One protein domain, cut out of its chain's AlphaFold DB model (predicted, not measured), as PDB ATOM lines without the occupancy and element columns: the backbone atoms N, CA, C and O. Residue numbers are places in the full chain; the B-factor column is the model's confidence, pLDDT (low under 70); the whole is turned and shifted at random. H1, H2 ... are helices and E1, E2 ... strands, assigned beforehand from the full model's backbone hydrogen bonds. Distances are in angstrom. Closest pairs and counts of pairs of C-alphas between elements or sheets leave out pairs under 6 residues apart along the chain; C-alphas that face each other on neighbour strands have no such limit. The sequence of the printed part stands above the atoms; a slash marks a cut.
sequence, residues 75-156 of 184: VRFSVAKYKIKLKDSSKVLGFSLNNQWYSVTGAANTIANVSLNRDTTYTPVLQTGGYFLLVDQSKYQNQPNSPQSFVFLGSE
ATOM      1  N   VAL A  75      48.421 -22.990 -41.323       66.44
ATOM      2  CA  VAL A  75      48.549 -23.649 -40.022       66.44
ATOM      3  C   VAL A  75      49.148 -25.036 -40.203       66.44
ATOM      4  O   VAL A  75      48.796 -25.782 -41.118       66.44
ATOM      5  N   ARG A  76      50.067 -25.400 -39.305       73.19
ATOM      6  CA  ARG A  76      50.652 -26.743 -39.238       73.19
ATOM      7  C   ARG A  76      49.714 -27.685 -38.501       73.19
ATOM      8  O   ARG A  76      49.241 -27.365 -37.413       73.19
ATOM      9  N   PHE A  77      49.492 -28.860 -39.070       70.12
ATOM     10  CA  PHE A  77      48.583 -29.853 -38.524       70.12
ATOM     11  C   PHE A  77      49.204 -31.249 -38.564       70.12
ATOM     12  O   PHE A  77      49.917 -31.596 -39.507       70.12
ATOM     13  N   SER A  78      48.930 -32.044 -37.529       73.25
ATOM     14  CA  SER A  78      49.308 -33.455 -37.469       73.25
ATOM     15  C   SER A  78      48.050 -34.306 -37.570       73.25
ATOM     16  O   SER A  78      47.091 -34.093 -36.826       73.25
ATOM     17  N   VAL A  79      48.044 -35.255 -38.502       75.00
ATOM     18  CA  VAL A  79      46.935 -36.196 -38.690       75.00
ATOM     19  C   VAL A  79      47.374 -37.617 -38.407       75.00
ATOM     20  O   VAL A  79      48.496 -38.027 -38.718       75.00
ATOM     21  N   ALA A  80      46.444 -38.383 -37.847       76.50
ATOM     22  CA  ALA A  80      46.633 -39.801 -37.625       76.50
ATOM     23  C   ALA A  80      46.775 -40.546 -38.959       76.50
ATOM     24  O   ALA A  80      46.101 -40.256 -39.952       76.50
ATOM     25  N   LYS A  81      47.665 -41.535 -38.952       79.31
ATOM     26  CA  LYS A  81      47.937 -42.406 -40.086       79.31
ATOM     27  C   LYS A  81      47.037 -43.635 -40.037       79.31
ATOM     28  O   LYS A  81      47.016 -44.376 -39.052       79.31
ATOM     29  N   TYR A  82      46.350 -43.892 -41.141       80.62
ATOM     30  CA  TYR A  82      45.426 -45.010 -41.296       80.62
ATOM     31  C   TYR A  82      45.854 -45.933 -42.433       80.62
ATOM     32  O   TYR A  82      46.423 -45.499 -43.436       80.62
ATOM     33  N   LYS A  83      45.538 -47.220 -42.283       81.62
ATOM     34  CA  LYS A  83      45.445 -48.153 -43.411       81.62
ATOM     35  C   LYS A  83      44.003 -48.136 -43.892       81.62
ATOM     36  O   LYS A  83      43.106 -48.521 -43.142       81.62
ATOM     37  N   ILE A  84      43.800 -47.677 -45.119       82.31
ATOM     38  CA  ILE A  84      42.488 -47.531 -45.744       82.31
ATOM     39  C   ILE A  84      42.328 -48.540 -46.879       82.31
ATOM     40  O   ILE A  84      43.290 -48.861 -47.581       82.31
ATOM     41  N   LYS A  85      41.103 -49.046 -47.056       80.56
ATOM     42  CA  LYS A  85      40.722 -49.906 -48.180       80.56
ATOM     43  C   LYS A  85      39.975 -49.073 -49.224       80.56
ATOM     44  O   LYS A  85      38.903 -48.532 -48.951       80.56
ATOM     45  N   LEU A  86      40.553 -48.958 -50.408       79.25
ATOM     46  CA  LEU A  86      39.983 -48.243 -51.548       79.25
ATOM     47  C   LEU A  86      38.819 -49.035 -52.177       79.25
ATOM     48  O   LEU A  86      38.612 -50.217 -51.882       79.25
ATOM     49  N   LYS A  87      38.030 -48.385 -53.045       76.38
ATOM     50  CA  LYS A  87      36.907 -49.021 -53.774       76.38
ATOM     51  C   LYS A  87      37.332 -50.226 -54.621       76.38
ATOM     52  O   LYS A  87      36.580 -51.185 -54.720       76.38
ATOM     53  N   ASP A  88      38.544 -50.195 -55.159       79.06
ATOM     54  CA  ASP A  88      39.191 -51.288 -55.899       79.06
ATOM     55  C   ASP A  88      39.702 -52.428 -54.983       79.06
ATOM     56  O   ASP A  88      40.336 -53.367 -55.449       79.06
ATOM     57  N   SER A  89      39.419 -52.368 -53.676       77.06
ATOM     58  CA  SER A  89      39.918 -53.269 -52.627       77.06
ATOM     59  C   SER A  89      41.419 -53.190 -52.331       77.06
ATOM     60  O   SER A  89      41.900 -53.942 -51.474       77.06
ATOM     61  N   SER A  90      42.141 -52.246 -52.934       80.88
ATOM     62  CA  SER A  90      43.544 -51.979 -52.624       80.88
ATOM     63  C   SER A  90      43.689 -51.402 -51.213       80.88
ATOM     64  O   SER A  90      42.892 -50.573 -50.768       80.88
ATOM     65  N   LYS A  91      44.722 -51.837 -50.485       81.25
ATOM     66  CA  LYS A  91      45.066 -51.294 -49.162       81.25
ATOM     67  C   LYS A  91      46.156 -50.246 -49.321       81.25
ATOM     68  O   LYS A  91      47.252 -50.576 -49.768       81.25
ATOM     69  N   VAL A  92      45.880 -49.014 -48.913       82.25
ATOM     70  CA  VAL A  92      46.847 -47.911 -48.975       82.25
ATOM     71  C   VAL A  92      46.965 -47.217 -47.627       82.25
ATOM     72  O   VAL A  92      46.101 -47.345 -46.758       82.25
ATOM     73  N   LEU A  93      48.075 -46.512 -47.431       82.44
ATOM     74  CA  LEU A  93      48.245 -45.636 -46.281       82.44
ATOM     75  C   LEU A  93      47.620 -44.282 -46.592       82.44
ATOM     76  O   LEU A  93      47.686 -43.805 -47.723       82.44
ATOM     77  N   GLY A  94      47.010 -43.668 -45.592       82.25
ATOM     78  CA  GLY A  94      46.296 -42.421 -45.784       82.25
ATOM     79  C   GLY A  94      45.926 -41.740 -44.483       82.25
ATOM     80  O   GLY A  94      46.279 -42.199 -43.395       82.25
ATOM     81  N   PHE A  95      45.199 -40.643 -44.610       81.19
ATOM     82  CA  PHE A  95      44.625 -39.909 -43.492       81.19
ATOM     83  C   PHE A  95      43.240 -39.386 -43.853       81.19
ATOM     84  O   PHE A  95      42.871 -39.310 -45.029       81.19
ATOM     85  N   SER A  96      42.481 -39.020 -42.827       78.69
ATOM     86  CA  SER A  96      41.230 -38.291 -42.977       78.69
ATOM     87  C   SER A  96      41.418 -36.838 -42.560       78.69
ATOM     88  O   SER A  96      42.071 -36.529 -41.562       78.69
ATOM     89  N   LEU A  97      40.844 -35.932 -43.342       75.19
ATOM     90  CA  LEU A  97      40.760 -34.517 -43.013       75.19
ATOM     91  C   LEU A  97      39.402 -34.017 -43.487       75.19
ATOM     92  O   LEU A  97      39.065 -34.189 -44.653       75.19
ATOM     93  N   ASN A  98      38.637 -33.388 -42.593       71.38
ATOM     94  CA  ASN A  98      37.391 -32.713 -42.960       71.38
ATOM     95  C   ASN A  98      36.391 -33.636 -43.689       71.38
ATOM     96  O   ASN A  98      35.891 -33.336 -44.768       71.38
ATOM     97  N   ASN A  99      36.198 -34.835 -43.133       73.00
ATOM     98  CA  ASN A  99      35.344 -35.887 -43.690       73.00
ATOM     99  C   ASN A  99      35.738 -36.396 -45.096       73.00
ATOM    100  O   ASN A  99      34.987 -37.140 -45.724       73.00
ATOM    101  N   GLN A 100      36.925 -36.025 -45.581       76.75
ATOM    102  CA  GLN A 100      37.522 -36.498 -46.826       76.75
ATOM    103  C   GLN A 100      38.710 -37.408 -46.528       76.75
ATOM    104  O   GLN A 100      39.412 -37.237 -45.528       76.75
ATOM    105  N   TRP A 101      38.941 -38.373 -47.414       81.25
ATOM    106  CA  TRP A 101      40.027 -39.337 -47.286       81.25
ATOM    107  C   TRP A 101      41.091 -39.090 -48.339       81.25
ATOM    108  O   TRP A 101      40.797 -38.816 -49.504       81.25
ATOM    109  N   TYR A 102      42.338 -39.208 -47.909       81.69
ATOM    110  CA  TYR A 102      43.503 -38.962 -48.736       81.69
ATOM    111  C   TYR A 102      44.446 -40.150 -48.644       81.69
ATOM    112  O   TYR A 102      44.762 -40.602 -47.542       81.69
ATOM    113  N   SER A 103      44.895 -40.664 -49.790       84.19
ATOM    114  CA  SER A 103      45.937 -41.689 -49.830       84.19
ATOM    115  C   SER A 103      47.295 -41.047 -50.053       84.19
ATOM    116  O   SER A 103      47.435 -40.140 -50.872       84.19
ATOM    117  N   VAL A 104      48.298 -41.565 -49.356       78.69
ATOM    118  CA  VAL A 104      49.701 -41.197 -49.530       78.69
ATOM    119  C   VAL A 104      50.376 -42.345 -50.272       78.69
ATOM    120  O   VAL A 104      50.506 -43.446 -49.727       78.69
ATOM    121  N   THR A 105      50.791 -42.106 -51.516       71.50
ATOM    122  CA  THR A 105      51.383 -43.144 -52.370       71.50
ATOM    123  C   THR A 105      52.878 -42.903 -52.555       71.50
ATOM    124  O   THR A 105      53.289 -41.921 -53.168       71.50
ATOM    125  N   GLY A 106      53.688 -43.856 -52.082       60.38
ATOM    126  CA  GLY A 106      55.116 -43.966 -52.400       60.38
ATOM    127  C   GLY A 106      56.040 -42.905 -51.785       60.38
ATOM    128  O   GLY A 106      55.615 -41.969 -51.113       60.38
ATOM    129  N   ALA A 107      57.343 -43.080 -52.034       50.72
ATOM    130  CA  ALA A 107      58.454 -42.271 -51.516       50.72
ATOM    131  C   ALA A 107      58.451 -40.793 -51.965       50.72
ATOM    132  O   ALA A 107      59.244 -40.003 -51.462       50.72
ATOM    133  N   ALA A 108      57.571 -40.423 -52.899       50.25
ATOM    134  CA  ALA A 108      57.472 -39.083 -53.470       50.25
ATOM    135  C   ALA A 108      56.476 -38.169 -52.737       50.25
ATOM    136  O   ALA A 108      56.229 -37.060 -53.202       50.25
ATOM    137  N   ASN A 109      55.909 -38.602 -51.600       62.50
ATOM    138  CA  ASN A 109      55.003 -37.770 -50.803       62.50
ATOM    139  C   ASN A 109      53.788 -37.265 -51.623       62.50
ATOM    140  O   ASN A 109      53.238 -36.196 -51.369       62.50
ATOM    141  N   THR A 110      53.350 -38.049 -52.613       63.47
ATOM    142  CA  THR A 110      52.220 -37.700 -53.478       63.47
ATOM    143  C   THR A 110      50.909 -38.050 -52.786       63.47
ATOM    144  O   THR A 110      50.718 -39.185 -52.337       63.47
ATOM    145  N   ILE A 111      49.994 -37.080 -52.725       72.31
ATOM    146  CA  ILE A 111      48.679 -37.246 -52.106       72.31
ATOM    147  C   ILE A 111      47.579 -37.114 -53.145       72.31
ATOM    148  O   ILE A 111      47.566 -36.173 -53.934       72.31
ATOM    149  N   ALA A 112      46.623 -38.038 -53.089       74.06
ATOM    150  CA  ALA A 112      45.401 -37.989 -53.876       74.06
ATOM    151  C   ALA A 112      44.175 -38.053 -52.959       74.06
ATOM    152  O   ALA A 112      44.180 -38.768 -51.955       74.06
ATOM    153  N   ASN A 113      43.117 -37.315 -53.307       76.06
ATOM    154  CA  ASN A 113      41.799 -37.531 -52.711       76.06
ATOM    155  C   ASN A 113      41.275 -38.891 -53.180       76.06
ATOM    156  O   ASN A 113      41.351 -39.213 -54.367       76.06
ATOM    157  N   VAL A 114      40.767 -39.689 -52.247       73.31
ATOM    158  CA  VAL A 114      40.329 -41.049 -52.538       73.31
ATOM    159  C   VAL A 114      38.940 -41.327 -51.998       73.31
ATOM    160  O   VAL A 114      38.575 -40.960 -50.884       73.31
ATOM    161  N   SER A 115      38.164 -42.046 -52.804       73.75
ATOM    162  CA  SER A 115      36.883 -42.590 -52.377       73.75
ATOM    163  C   SER A 115      37.070 -43.940 -51.690       73.75
ATOM    164  O   SER A 115      37.652 -44.867 -52.257       73.75
ATOM    165  N   LEU A 116      36.492 -44.070 -50.503       71.88
ATOM    166  CA  LEU A 116      36.453 -45.312 -49.742       71.88
ATOM    167  C   LEU A 116      35.419 -46.314 -50.286       71.88
ATOM    168  O   LEU A 116      34.421 -45.930 -50.906       71.88
ATOM    169  N   ASN A 117      35.663 -47.608 -50.051       69.50
ATOM    170  CA  ASN A 117      34.667 -48.670 -50.244       69.50
ATOM    171  C   ASN A 117      33.546 -48.552 -49.184       69.50
ATOM    172  O   ASN A 117      33.807 -48.104 -48.072       69.50
ATOM    173  N   ARG A 118      32.304 -48.943 -49.498       56.19
ATOM    174  CA  ARG A 118      31.184 -48.909 -48.535       56.19
ATOM    175  C   ARG A 118      31.385 -49.881 -47.361       56.19
ATOM    176  O   ARG A 118      30.952 -49.564 -46.264       56.19
ATOM    177  N   ASP A 119      32.143 -50.962 -47.564       54.69
ATOM    178  CA  ASP A 119      32.569 -51.907 -46.514       54.69
ATOM    179  C   ASP A 119      33.959 -51.562 -45.955       54.69
ATOM    180  O   ASP A 119      34.860 -52.407 -45.868       54.69
ATOM    181  N   THR A 120      34.214 -50.284 -45.668       55.44
ATOM    182  CA  THR A 120      35.556 -49.859 -45.270       55.44
ATOM    183  C   THR A 120      35.878 -50.208 -43.830       55.44
ATOM    184  O   THR A 120      35.482 -49.529 -42.891       55.44
ATOM    185  N   THR A 121      36.727 -51.216 -43.661       60.94
ATOM    186  CA  THR A 121      37.544 -51.350 -42.456       60.94
ATOM    187  C   THR A 121      38.743 -50.413 -42.591       60.94
ATOM    188  O   THR A 121      39.605 -50.619 -43.450       60.94
ATOM    189  N   TYR A 122      38.798 -49.369 -41.770       67.62
ATOM    190  CA  TYR A 122      40.004 -48.575 -41.559       67.62
ATOM    191  C   TYR A 122      40.598 -48.982 -40.218       67.62
ATOM    192  O   TYR A 122      39.896 -49.089 -39.218       67.62
ATOM    193  N   THR A 123      41.897 -49.251 -40.199       70.00
ATOM    194  CA  THR A 123      42.592 -49.609 -38.959       70.00
ATOM    195  C   THR A 123      43.637 -48.544 -38.658       70.00
ATOM    196  O   THR A 123      44.460 -48.267 -39.547       70.00
ATOM    197  N   PRO A 124      43.637 -47.949 -37.451       63.62
ATOM    198  CA  PRO A 124      44.685 -47.018 -37.057       63.62
ATOM    199  C   PRO A 124      46.040 -47.732 -37.091       63.62
ATOM    200  O   PRO A 124      46.174 -48.882 -36.662       63.62
ATOM    201  N   VAL A 125      47.062 -47.067 -37.632       66.62
ATOM    202  CA  VAL A 125      48.422 -47.617 -37.649       66.62
ATOM    203  C   VAL A 125      49.079 -47.295 -36.309       66.62
ATOM    204  O   VAL A 125      49.729 -46.269 -36.155       66.62
ATOM    205  N   LEU A 126      48.896 -48.192 -35.339       55.28
ATOM    206  CA  LEU A 126      49.258 -48.012 -33.925       55.28
ATOM    207  C   LEU A 126      50.759 -47.856 -33.613       55.28
ATOM    208  O   LEU A 126      51.102 -47.696 -32.448       55.28
ATOM    209  N   GLN A 127      51.667 -47.919 -34.591       49.34
ATOM    210  CA  GLN A 127      53.103 -48.017 -34.290       49.34
ATOM    211  C   GLN A 127      54.034 -47.054 -35.014       49.34
ATOM    212  O   GLN A 127      55.237 -47.111 -34.767       49.34
ATOM    213  N   THR A 128      53.573 -46.176 -35.908       53.53
ATOM    214  CA  THR A 128      54.542 -45.269 -36.552       53.53
ATOM    215  C   THR A 128      53.901 -44.034 -37.148       53.53
ATOM    216  O   THR A 128      53.675 -43.947 -38.358       53.53
ATOM    217  N   GLY A 129      53.661 -43.095 -36.245       62.91
ATOM    218  CA  GLY A 129      53.726 -41.671 -36.496       62.91
ATOM    219  C   GLY A 129      52.646 -41.035 -37.357       62.91
ATOM    220  O   GLY A 129      51.995 -41.660 -38.200       62.91
ATOM    221  N   GLY A 130      52.452 -39.749 -37.091       70.62
ATOM    222  CA  GLY A 130      51.510 -38.906 -37.810       70.62
ATOM    223  C   GLY A 130      52.039 -38.458 -39.172       70.62
ATOM    224  O   GLY A 130      53.232 -38.554 -39.488       70.62
ATOM    225  N   TYR A 131      51.127 -37.938 -39.983       75.06
ATOM    226  CA  TYR A 131      51.469 -37.135 -41.150       75.06
ATOM    227  C   TYR A 131      51.425 -35.656 -40.783       75.06
ATOM    228  O   TYR A 131      50.517 -35.218 -40.076       75.06
ATOM    229  N   PHE A 132      52.392 -34.889 -41.282       75.00
ATOM    230  CA  PHE A 132      52.465 -33.448 -41.074       75.00
ATOM    231  C   PHE A 132      52.017 -32.705 -42.329       75.00
ATOM    232  O   PHE A 132      52.470 -32.986 -43.442       75.00
ATOM    233  N   LEU A 133      51.114 -31.750 -42.138       75.94
ATOM    234  CA  LEU A 133      50.461 -30.995 -43.201       75.94
ATOM    235  C   LEU A 133      50.532 -29.497 -42.889       75.94
ATOM    236  O   LEU A 133      50.456 -29.098 -41.726       75.94
ATOM    237  N   LEU A 134      50.634 -28.669 -43.926       75.44
ATOM    238  CA  LEU A 134      50.299 -27.244 -43.878       75.44
ATOM    239  C   LEU A 134      48.935 -27.059 -44.522       75.44
ATOM    240  O   LEU A 134      48.742 -27.452 -45.672       75.44
ATOM    241  N   VAL A 135      48.006 -26.463 -43.789       73.25
ATOM    242  CA  VAL A 135      46.634 -26.232 -44.238       73.25
ATOM    243  C   VAL A 135      46.345 -24.741 -44.164       73.25
ATOM    244  O   VAL A 135      46.613 -24.114 -43.143       73.25
ATOM    245  N   ASP A 136      45.770 -24.173 -45.218       72.75
ATOM    246  CA  ASP A 136      45.244 -22.810 -45.174       72.75
ATOM    247  C   ASP A 136      43.978 -22.782 -44.299       72.75
ATOM    248  O   ASP A 136      42.930 -23.340 -44.644       72.75
ATOM    249  N   GLN A 137      44.070 -22.125 -43.145       68.25
ATOM    250  CA  GLN A 137      43.003 -22.009 -42.159       68.25
ATOM    251  C   GLN A 137      41.730 -21.387 -42.742       68.25
ATOM    252  O   GLN A 137      40.624 -21.781 -42.359       68.25
ATOM    253  N   SER A 138      41.861 -20.442 -43.676       64.31
ATOM    254  CA  SER A 138      40.706 -19.784 -44.291       64.31
ATOM    255  C   SER A 138      39.897 -20.763 -45.148       64.31
ATOM    256  O   SER A 138      38.666 -20.710 -45.166       64.31
ATOM    257  N   LYS A 139      40.566 -21.710 -45.808       66.06
ATOM    258  CA  LYS A 139      39.933 -22.754 -46.627       66.06
ATOM    259  C   LYS A 139      39.405 -23.899 -45.777       66.06
ATOM    260  O   LYS A 139      38.318 -24.410 -46.049       66.06
ATOM    261  N   TYR A 140      40.118 -24.231 -44.706       65.06
ATOM    262  CA  TYR A 140      39.689 -25.256 -43.763       65.06
ATOM    263  C   TYR A 140      38.386 -24.879 -43.055       65.06
ATOM    264  O   TYR A 140      37.453 -25.677 -43.009       65.06
ATOM    265  N   GLN A 141      38.290 -23.649 -42.541       64.25
ATOM    266  CA  GLN A 141      37.118 -23.226 -41.770       64.25
ATOM    267  C   GLN A 141      35.883 -22.962 -42.636       64.25
ATOM    268  O   GLN A 141      34.767 -23.228 -42.197       64.25
ATOM    269  N   ASN A 142      36.066 -22.445 -43.853       57.56
ATOM    270  CA  ASN A 142      34.944 -22.019 -44.690       57.56
ATOM    271  C   ASN A 142      34.423 -23.116 -45.630       57.56
ATOM    272  O   ASN A 142      33.388 -22.922 -46.265       57.56
ATOM    273  N   GLN A 143      35.110 -24.260 -45.744       63.78
ATOM    274  CA  GLN A 143      34.706 -25.342 -46.648       63.78
ATOM    275  C   GLN A 143      34.867 -26.734 -46.011       63.78
ATOM    276  O   GLN A 143      35.782 -27.476 -46.372       63.78
ATOM    277  N   PRO A 144      33.950 -27.141 -45.111       59.09
ATOM    278  CA  PRO A 144      34.016 -28.411 -44.382       59.09
ATOM    279  C   PRO A 144      33.927 -29.683 -45.257       59.09
ATOM    280  O   PRO A 144      34.150 -30.780 -44.772       59.09
ATOM    281  N   ASN A 145      33.599 -29.564 -46.548       60.03
ATOM    282  CA  ASN A 145      33.391 -30.717 -47.437       60.03
ATOM    283  C   ASN A 145      34.124 -30.604 -48.784       60.03
ATOM    284  O   ASN A 145      33.884 -31.411 -49.682       60.03
ATOM    285  N   SER A 146      34.991 -29.605 -48.956       59.66
ATOM    286  CA  SER A 146      35.747 -29.417 -50.200       59.66
ATOM    287  C   SER A 146      37.149 -30.013 -50.082       59.66
ATOM    288  O   SER A 146      37.713 -30.003 -48.979       59.66
ATOM    289  N   PRO A 147      37.730 -30.513 -51.194       60.19
ATOM    290  CA  PRO A 147      39.109 -30.974 -51.196       60.19
ATOM    291  C   PRO A 147      40.010 -29.826 -50.741       60.19
ATOM    292  O   PRO A 147      40.063 -28.770 -51.368       60.19
ATOM    293  N   GLN A 148      40.665 -30.026 -49.603       65.31
ATOM    294  CA  GLN A 148      41.510 -29.011 -48.996       65.31
ATOM    295  C   GLN A 148      42.801 -28.859 -49.800       65.31
ATOM    296  O   GLN A 148      43.431 -29.855 -50.161       65.31
ATOM    297  N   SER A 149      43.212 -27.616 -50.038       65.50
ATOM    298  CA  SER A 149      44.567 -27.315 -50.490       65.50
ATOM    299  C   SER A 149      45.493 -27.411 -49.283       65.50
ATOM    300  O   SER A 149      45.482 -26.541 -48.413       65.50
ATOM    301  N   PHE A 150      46.269 -28.486 -49.211       71.69
ATOM    302  CA  PHE A 150      47.298 -28.666 -48.193       71.69
ATOM    303  C   PHE A 150      48.638 -28.986 -48.843       71.69
ATOM    304  O   PHE A 150      48.704 -29.584 -49.916       71.69
ATOM    305  N   VAL A 151      49.712 -28.614 -48.156       74.12
ATOM    306  CA  VAL A 151      51.070 -29.024 -48.513       74.12
ATOM    307  C   VAL A 151      51.489 -30.128 -47.559       74.12
ATOM    308  O   VAL A 151      51.408 -29.975 -46.339       74.12
ATOM    309  N   PHE A 152      51.928 -31.253 -48.109       75.94
ATOM    310  CA  PHE A 152      52.394 -32.372 -47.307       75.94
ATOM    311  C   PHE A 152      53.872 -32.262 -47.010       75.94
ATOM    312  O   PHE A 152      54.701 -32.165 -47.909       75.94
ATOM    313  N   LEU A 153      54.173 -32.272 -45.718       70.31
ATOM    314  CA  LEU A 153      55.524 -32.111 -45.203       70.31
ATOM    315  C   LEU A 153      56.226 -33.451 -44.982       70.31
ATOM    316  O   LEU A 153      57.438 -33.483 -44.796       70.31
ATOM    317  N   GLY A 154      55.474 -34.553 -45.009       71.44
ATOM    318  CA  GLY A 154      55.998 -35.899 -44.830       71.44
ATOM    319  C   GLY A 154      55.440 -36.605 -43.598       71.44
ATOM    320  O   GLY A 154      54.494 -36.162 -42.940       71.44
ATOM    321  N   SER A 155      56.031 -37.761 -43.308       71.88
ATOM    322  CA  SER A 155      55.734 -38.553 -42.111       71.88
ATOM    323  C   SER A 155      56.774 -38.314 -41.022       71.88
ATOM    324  O   SER A 155      57.886 -37.882 -41.311       71.88
ATOM    325  N   GLU A 156      56.435 -38.650 -39.784       63.25
ATOM    326  CA  GLU A 156      57.300 -38.491 -38.604       63.25
ATOM    327  C   GLU A 156      58.714 -39.077 -38.752       63.25
ATOM    328  O   GLU A 156      59.670 -38.508 -38.242       63.25
TER     329      GLU A 156
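Overview. This is residues 75 to 156 of the 184 residues of an uncharacterized protein of Dechloromonas aromatica (strain RCB) (UniProt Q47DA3). Two small antiparallel sheets lie side by side along the longest axis: a strongly twisted one of four strands, E2 to E5, and a smaller one, E1, E6 and E7, with the short helix H1 at the far end. They are joined where E1 runs on into E2, at 66 degrees, and come near each other again at E5 and E7, an open shape and no closed barrel. The printed part has 82 residues, with seven named strands and one named helix, in the order E1 E2 E3 E4 E5 E6 H1 E7 along the chain; the sheets' orders are E2 - E3 - E4 - E5 and E1 - E6 - E7, and the class is mostly strand, with helices holding 6 and strands 39 of the 45 residues in named elements. The whole is compact, with a radius of gyration of the C-alphas of 12.4 A and spans of 34 by 27 by 22 A.

Arrangement. E2, residues 82 to 85, E3, residues 91 to 97, E4, residues 100 to 105, and E5, residues 110 to 114, form a meander, each strand the antiparallel neighbour of the one before. E2 and E3 form a hairpin, with N 82 and O 94 at 2.8 A. The hairpin of E3 and E4 has N 97 and O 100 at 2.9 A, and the hairpin of E4 and E5 has N 114 and O 101 at 2.9 A. Residues 82 to 83 of E2 also pair, antiparallel, with residues 123 to 124. In the other sheet, E6, residues 131 to 136, is the inner strand. Its antiparallel neighbours are E1, residues 75 to 79, with N 77 and O 133 at 2.8 A, and E7, residues 150 to 155, with N 134 and O 151 at 2.9 A. Between the sheets, the closest C-alphas of E1 and E3 are those of Val 79 and Phe 95, 6.5 A apart; those of E5 and E7 are Ile 111 and Phe 152, 7.8 A apart. H1, residues 137 to 142, only grazes the sheet E1 E6 E7, with residues 137 to 140; every O i to N i+4 pair in it is within hydrogen-bond range. H1 is not on the sheet E2 E3 E4 E5.

Along the chain. E3, the longest strand by residues, measures 18.4 A from first to last C-alpha, E4 16.3 A, E6 16.1 A and E7 14.3 A. E1 begins at C-alpha 75, (48.549, -23.649, -40.022). E3 begins at C-alpha 91, (45.066, -51.294, -49.162), and E7 ends at C-alpha 155, (55.734, -38.553, -42.111).

Size, cuts and confidence. The two C-alphas farthest apart are those of Ser 89 and Ser 138, 34.5 A. The printed part has no cut. The link from E5 to E6, residues 115 to 130, is long. The mean pLDDT of the printed part is 70.3, and 32 residues are under 70, among them residues 117 to 122, 124 to 129 and 137 to 149.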